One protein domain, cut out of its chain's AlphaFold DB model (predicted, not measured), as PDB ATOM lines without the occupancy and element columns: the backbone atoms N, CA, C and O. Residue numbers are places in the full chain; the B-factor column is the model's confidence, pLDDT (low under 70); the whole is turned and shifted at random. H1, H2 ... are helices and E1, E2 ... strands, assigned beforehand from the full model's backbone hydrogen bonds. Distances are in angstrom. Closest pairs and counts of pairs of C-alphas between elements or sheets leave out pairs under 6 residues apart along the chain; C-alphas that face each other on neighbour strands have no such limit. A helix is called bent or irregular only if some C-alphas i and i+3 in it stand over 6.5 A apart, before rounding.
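This is residues 7 to 55 of the 55 residues of the protein "PD-(D/E)XK nuclease domain-containing protein" of Cylindrospermopsis raciborskii CS-506_D (UniProt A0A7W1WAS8). The chain makes a loose, open, elongated loop: a small hairpin of two strands, E1 and E2, sits at one end, and two short helices, H1 and H2, follow one another along one long side. Residues 30 to 35 stick out at the far end, and the unnamed stretch 36 to 41 returns to the hairpin. The printed part has 49 residues, with two named helices and then two named strands in the order H1, H2, E1, E2; the sheet, E1 - E2, is antiparallel. The class is mixed, helices and strands, though under half of the residues are in named elements. The whole is loose, with a radius of gyration of the C-alphas of 13.0 A and spans of 38 by 22 by 14 A.

Look first at E1, residues 42 to 45, and E2, residues 50 to 53, a hairpin of antiparallel strands at 136 degrees. C-alphas 44 and 51 face each other at 4.5 A; N 43 and O 52 are within hydrogen-bond range at 2.9 A, as are N 45 and O 50 at 2.8 A. H1, residues 15 to 22, is only just apart from E1, the closest C-alphas being 8.2 A apart, and it is apart from E2. H2, residues 25 to 29, meets H1 only through their link and is apart from E2. In H1 every O i to N i+4 pair is within hydrogen-bond range; in H2 0 of 1 is, beside 1 of 2 O i to N i+3 pairs. H2 is irregular, but only just: C-alphas 25 and 28 are 6.51 A apart.

Find C-alpha 42 at (-37.062, -42.539, 25.521), where E1 begins its 9.4 A; E2, 10.1 A long, ends at C-alpha 53 at (-37.863, -40.457, 21.359). H1 starts at C-alpha 15 at (-43.123, -36.355, 32.794) and spans 10.4 A; H2 spans 8.2 A.

The two C-alphas farthest apart, those of Pro 33 and Ser 47, are 38.7 A apart. The printed part has no cut. The link from H2 to E1, 12 residues, is long; those from H1 to H2 and from E1 to E2 are tight. Mean pLDDT of the printed part is 76.8, and residues 7 to 13 and 54 to 55 are under 70.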
ATOM      1  N   ASP A   7     -38.677 -43.993  14.727       67.00
ATOM      2  CA  ASP A   7     -39.332 -42.698  14.568       67.00
ATOM      3  C   ASP A   7     -40.755 -42.786  15.125       67.00
ATOM      4  O   ASP A   7     -41.606 -43.550  14.655       67.00
ATOM      5  N   GLY A   8     -40.984 -42.056  16.213       63.06
ATOM      6  CA  GLY A   8     -42.197 -42.057  17.016       63.06
ATOM      7  C   GLY A   8     -43.047 -40.819  16.798       63.06
ATOM      8  O   GLY A   8     -42.594 -39.844  16.215       63.06
ATOM      9  N   GLU A   9     -44.294 -40.855  17.272       63.50
ATOM     10  CA  GLU A   9     -45.030 -39.604  17.489       63.50
ATOM     11  C   GLU A   9     -44.215 -38.728  18.446       63.50
ATOM     12  O   GLU A   9     -43.678 -39.232  19.432       63.50
ATOM     13  N   ASN A  10     -44.093 -37.436  18.145       60.25
ATOM     14  CA  ASN A  10     -43.386 -36.495  19.002       60.25
ATOM     15  C   ASN A  10     -44.178 -36.366  20.315       60.25
ATOM     16  O   ASN A  10     -45.224 -35.714  20.363       60.25
ATOM     17  N   VAL A  11     -43.751 -37.088  21.356       63.97
ATOM     18  CA  VAL A  11     -44.431 -37.071  22.656       63.97
ATOM     19  C   VAL A  11     -44.147 -35.719  23.292       63.97
ATOM     20  O   VAL A  11     -43.029 -35.481  23.729       63.97
ATOM     21  N   LYS A  12     -45.164 -34.850  23.325       65.12
ATOM     22  CA  LYS A  12     -45.055 -33.465  23.808       65.12
ATOM     23  C   LYS A  12     -44.589 -33.332  25.258       65.12
ATOM     24  O   LYS A  12     -44.033 -32.300  25.606       65.12
ATOM     25  N   GLU A  13     -44.867 -34.318  26.111       67.69
ATOM     26  CA  GLU A  13     -44.542 -34.236  27.534       67.69
ATOM     27  C   GLU A  13     -44.063 -35.583  28.083       67.69
ATOM     28  O   GLU A  13     -44.837 -36.522  28.276       67.69
ATOM     29  N   ASN A  14     -42.766 -35.668  28.382       75.62
ATOM     30  CA  ASN A  14     -42.171 -36.794  29.095       75.62
ATOM     31  C   ASN A  14     -42.016 -36.462  30.588       75.62
ATOM     32  O   ASN A  14     -40.939 -36.087  31.059       75.62
ATOM     33  N   LEU A  15     -43.109 -36.607  31.345       77.25
ATOM     34  CA  LEU A  15     -43.123 -36.355  32.794       77.25
ATOM     35  C   LEU A  15     -42.126 -37.243  33.555       77.25
ATOM     36  O   LEU A  15     -41.515 -36.791  34.520       77.25
ATOM     37  N   ALA A  16     -41.906 -38.477  33.091       76.81
ATOM     38  CA  ALA A  16     -40.931 -39.384  33.689       76.81
ATOM     39  C   ALA A  16     -39.494 -38.872  33.508       76.81
ATOM     40  O   ALA A  16     -38.714 -38.872  34.458       76.81
ATOM     41  N   LEU A  17     -39.145 -38.368  32.320       78.19
ATOM     42  CA  LEU A  17     -37.836 -37.755  32.079       78.19
ATOM     43  C   LEU A  17     -37.641 -36.499  32.928       78.19
ATOM     44  O   LEU A  17     -36.555 -36.305  33.476       78.19
ATOM     45  N   LYS A  18     -38.686 -35.674  33.073       80.62
ATOM     46  CA  LYS A  18     -38.647 -34.498  33.949       80.62
ATOM     47  C   LYS A  18     -38.335 -34.900  35.393       80.62
ATOM     48  O   LYS A  18     -37.387 -34.372  35.963       80.62
ATOM     49  N   GLN A  19     -39.038 -35.894  35.933       81.75
ATOM     50  CA  GLN A  19     -38.793 -36.403  37.287       81.75
ATOM     51  C   GLN A  19     -37.393 -37.008  37.450       81.75
ATOM     52  O   GLN A  19     -36.728 -36.747  38.447       81.75
ATOM     53  N   ILE A  20     -36.910 -37.789  36.477       80.50
ATOM     54  CA  ILE A  20     -35.563 -38.382  36.536       80.50
ATOM     55  C   ILE A  20     -34.482 -37.294  36.580       80.50
ATOM     56  O   ILE A  20     -33.507 -37.436  37.324       80.50
ATOM     57  N   ARG A  21     -34.666 -36.212  35.811       79.75
ATOM     58  CA  ARG A  21     -33.778 -35.043  35.817       79.75
ATOM     59  C   ARG A  21     -33.865 -34.269  37.132       79.75
ATOM     60  O   ARG A  21     -32.825 -33.987  37.716       79.75
ATOM     61  N   GLU A  22     -35.072 -33.977  37.617       84.62
ATOM     62  CA  GLU A  22     -35.293 -33.239  38.874       84.62
ATOM     63  C   GLU A  22     -34.744 -33.996  40.091       84.62
ATOM     64  O   GLU A  22     -34.069 -33.409  40.931       84.62
ATOM     65  N   CYS A  23     -34.960 -35.311  40.164       84.75
ATOM     66  CA  CYS A  23     -34.415 -36.155  41.229       84.75
ATOM     67  C   CYS A  23     -32.928 -36.498  41.034       84.75
ATOM     68  O   CYS A  23     -32.324 -37.099  41.921       84.75
ATOM     69  N   ASN A  24     -32.344 -36.152  39.879       82.25
ATOM     70  CA  ASN A  24     -30.932 -36.326  39.542       82.25
ATOM     71  C   ASN A  24     -30.374 -37.728  39.870       82.25
ATOM     72  O   ASN A  24     -29.238 -37.870  40.325       82.25
ATOM     73  N   TYR A  25     -31.149 -38.789  39.616       78.44
ATOM     74  CA  TYR A  25     -30.755 -40.175  39.930       78.44
ATOM     75  C   TYR A  25     -29.420 -40.589  39.293       78.44
ATOM     76  O   TYR A  25     -28.698 -41.435  39.822       78.44
ATOM     77  N   ALA A  26     -29.077 -39.965  38.164       80.44
ATOM     78  CA  ALA A  26     -27.814 -40.148  37.466       80.44
ATOM     79  C   ALA A  26     -26.581 -39.727  38.284       80.44
ATOM     80  O   ALA A  26     -25.486 -40.214  38.010       80.44
ATOM     81  N   GLN A  27     -26.733 -38.848  39.281       82.81
ATOM     82  CA  GLN A  27     -25.623 -38.296  40.060       82.81
ATOM     83  C   GLN A  27     -24.776 -39.374  40.734       82.81
ATOM     84  O   GLN A  27     -23.556 -39.257  40.740       82.81
ATOM     85  N   LYS A  28     -25.401 -40.449  41.228       81.88
ATOM     86  CA  LYS A  28     -24.701 -41.574  41.872       81.88
ATOM     87  C   LYS A  28     -23.700 -42.274  40.942       81.88
ATOM     88  O   LYS A  28     -22.777 -42.917  41.421       81.88
ATOM     89  N   TYR A  29     -23.898 -42.157  39.631       79.50
ATOM     90  CA  TYR A  29     -23.107 -42.838  38.607       79.50
ATOM     91  C   TYR A  29     -22.172 -41.886  37.846       79.50
ATOM     92  O   TYR A  29     -21.382 -42.338  37.018       79.50
ATOM     93  N   ARG A  30     -22.257 -40.569  38.090       79.81
ATOM     94  CA  ARG A  30     -21.349 -39.582  37.490       79.81
ATOM     95  C   ARG A  30     -20.013 -39.606  38.233       79.81
ATOM     96  O   ARG A  30     -19.980 -39.447  39.446       79.81
ATOM     97  N   GLY A  31     -18.918 -39.762  37.490       76.19
ATOM     98  CA  GLY A  31     -17.555 -39.741  38.034       76.19
ATOM     99  C   GLY A  31     -16.983 -41.109  38.409       76.19
ATOM    100  O   GLY A  31     -15.814 -41.181  38.775       76.19
ATOM    101  N   GLU A  32     -17.751 -42.197  38.272       78.75
ATOM    102  CA  GLU A  32     -17.194 -43.545  38.401       78.75
ATOM    103  C   GLU A  32     -16.415 -43.933  37.131       78.75
ATOM    104  O   GLU A  32     -16.983 -43.924  36.031       78.75
ATOM    105  N   PRO A  33     -15.124 -44.297  37.241       78.19
ATOM    106  CA  PRO A  33     -14.339 -44.727  36.091       78.19
ATOM    107  C   PRO A  33     -14.959 -45.983  35.462       78.19
ATOM    108  O   PRO A  33     -15.255 -46.962  36.141       78.19
ATOM    109  N   GLY A  34     -15.185 -45.938  34.147       80.38
ATOM    110  CA  GLY A  34     -15.836 -47.016  33.395       80.38
ATOM    111  C   GLY A  34     -17.367 -46.931  33.320       80.38
ATOM    112  O   GLY A  34     -17.975 -47.758  32.639       80.38
ATOM    113  N   ARG A  35     -18.009 -45.932  33.948       75.56
ATOM    114  CA  ARG A  35     -19.451 -45.662  33.804       75.56
ATOM    115  C   ARG A  35     -19.700 -44.370  33.031       75.56
ATOM    116  O   ARG A  35     -19.204 -43.309  33.384       75.56
ATOM    117  N   THR A  36     -20.519 -44.470  31.985       77.00
ATOM    118  CA  THR A  36     -20.995 -43.318  31.205       77.00
ATOM    119  C   THR A  36     -22.509 -43.230  31.337       77.00
ATOM    120  O   THR A  36     -23.214 -44.212  31.104       77.00
ATOM    121  N   VAL A  37     -23.013 -42.065  31.740       75.94
ATOM    122  CA  VAL A  37     -24.452 -41.809  31.849       75.94
ATOM    123  C   VAL A  37     -24.953 -41.231  30.527       75.94
ATOM    124  O   VAL A  37     -24.461 -40.196  30.086       75.94
ATOM    125  N   HIS A  38     -25.965 -41.864  29.933       74.69
ATOM    126  CA  HIS A  38     -26.653 -41.374  28.738       74.69
ATOM    127  C   HIS A  38     -28.125 -41.089  29.059       74.69
ATOM    128  O   HIS A  38     -28.893 -42.005  29.348       74.69
ATOM    129  N   GLU A  39     -28.530 -39.821  28.998       70.75
ATOM    130  CA  GLU A  39     -29.930 -39.411  29.161       70.75
ATOM    131  C   GLU A  39     -30.615 -39.353  27.791       70.75
ATOM    132  O   GLU A  39     -30.579 -38.338  27.104       70.75
ATOM    133  N   VAL A  40     -31.216 -40.468  27.377       72.25
ATOM    134  CA  VAL A  40     -31.713 -40.659  25.998       72.25
ATOM    135  C   VAL A  40     -33.174 -40.233  25.779       72.25
ATOM    136  O   VAL A  40     -33.631 -40.206  24.644       72.25
ATOM    137  N   GLY A  41     -33.916 -39.886  26.839       74.38
ATOM    138  CA  GLY A  41     -35.279 -39.338  26.722       74.38
ATOM    139  C   GLY A  41     -36.297 -40.245  26.017       74.38
ATOM    140  O   GLY A  41     -37.156 -39.760  25.286       74.38
ATOM    141  N   LEU A  42     -36.210 -41.564  26.212       79.25
ATOM    142  CA  LEU A  42     -37.062 -42.539  25.521       79.25
ATOM    143  C   LEU A  42     -38.352 -42.837  26.290       79.25
ATOM    144  O   LEU A  42     -38.355 -42.909  27.521       79.25
ATOM    145  N   VAL A  43     -39.437 -43.070  25.552       79.69
ATOM    146  CA  VAL A  43     -40.734 -43.520  26.076       79.69
ATOM    147  C   VAL A  43     -41.179 -44.756  25.307       79.69
ATOM    148  O   VAL A  43     -41.005 -44.844  24.094       79.69
ATOM    149  N   PHE A  44     -41.773 -45.729  25.995       82.38
ATOM    150  CA  PHE A  44     -42.385 -46.871  25.325       82.38
ATOM    151  C   PHE A  44     -43.759 -46.484  24.759       82.38
ATOM    152  O   PHE A  44     -44.701 -46.227  25.511       82.38
ATOM    153  N   SER A  45     -43.891 -46.472  23.433       81.00
ATOM    154  CA  SER A  45     -45.180 -46.304  22.761       81.00
ATOM    155  C   SER A  45     -45.915 -47.637  22.714       81.00
ATOM    156  O   SER A  45     -45.455 -48.587  22.079       81.00
ATOM    157  N   ARG A  46     -47.100 -47.702  23.331       81.94
ATOM    158  CA  ARG A  46     -47.980 -48.878  23.221       81.94
ATOM    159  C   ARG A  46     -48.467 -49.086  21.788       81.94
ATOM    160  O   ARG A  46     -48.500 -50.222  21.331       81.94
ATOM    161  N   SER A  47     -48.772 -48.004  21.073       82.50
ATOM    162  CA  SER A  47     -49.263 -48.040  19.689       82.50
ATOM    163  C   SER A  47     -48.214 -48.592  18.724       82.50
ATOM    164  O   SER A  47     -48.513 -49.472  17.921       82.50
ATOM    165  N   LYS A  48     -46.958 -48.138  18.840       82.62
ATOM    166  CA  LYS A  48     -45.844 -48.647  18.019       82.62
ATOM    167  C   LYS A  48     -45.200 -49.915  18.589       82.62
ATOM    168  O   LYS A  48     -44.363 -50.515  17.924       82.62
ATOM    169  N   ARG A  49     -45.598 -50.327  19.803       86.62
ATOM    170  CA  ARG A  49     -45.008 -51.426  20.590       86.62
ATOM    171  C   ARG A  49     -43.479 -51.340  20.651       86.62
ATOM    172  O   ARG A  49     -42.794 -52.350  20.526       86.62
ATOM    173  N   ASN A  50     -42.946 -50.123  20.780       85.25
ATOM    174  CA  ASN A  50     -41.510 -49.867  20.684       85.25
ATOM    175  C   ASN A  50     -41.091 -48.592  21.441       85.25
ATOM    176  O   ASN A  50     -41.938 -47.778  21.820       85.25
ATOM    177  N   LEU A  51     -39.785 -48.428  21.654       83.06
ATOM    178  CA  LEU A  51     -39.175 -47.226  22.212       83.06
ATOM    179  C   LEU A  51     -39.138 -46.115  21.165       83.06
ATOM    180  O   LEU A  51     -38.639 -46.295  20.053       83.06
ATOM    181  N   ILE A  52     -39.651 -44.959  21.562       83.38
ATOM    182  CA  ILE A  52     -39.672 -43.743  20.764       83.38
ATOM    183  C   ILE A  52     -38.979 -42.615  21.517       83.38
ATOM    184  O   ILE A  52     -38.957 -42.601  22.750       83.38
ATOM    185  N   GLN A  53     -38.426 -41.664  20.775       78.88
ATOM    186  CA  GLN A  53     -37.863 -40.457  21.359       78.88
ATOM    187  C   GLN A  53     -38.984 -39.487  21.733       78.88
ATOM    188  O   GLN A  53     -39.837 -39.162  20.906       78.88
ATOM    189  N   ALA A  54     -38.990 -39.046  22.989       68.19
ATOM    190  CA  ALA A  54     -39.809 -37.927  23.426       68.19
ATOM    191  C   ALA A  54     -38.949 -36.659  23.399       68.19
ATOM    192  O   ALA A  54     -37.805 -36.692  23.861       68.19
ATOM    193  N   ALA A  55     -39.482 -35.590  22.808       58.91
ATOM    194  CA  ALA A  55     -38.805 -34.300  22.688       58.91
ATOM    195  C   ALA A  55     -39.097 -33.413  23.902       58.91
ATOM    196  O   ALA A  55     -40.213 -33.522  24.456       58.91
TER     197      ALA A  55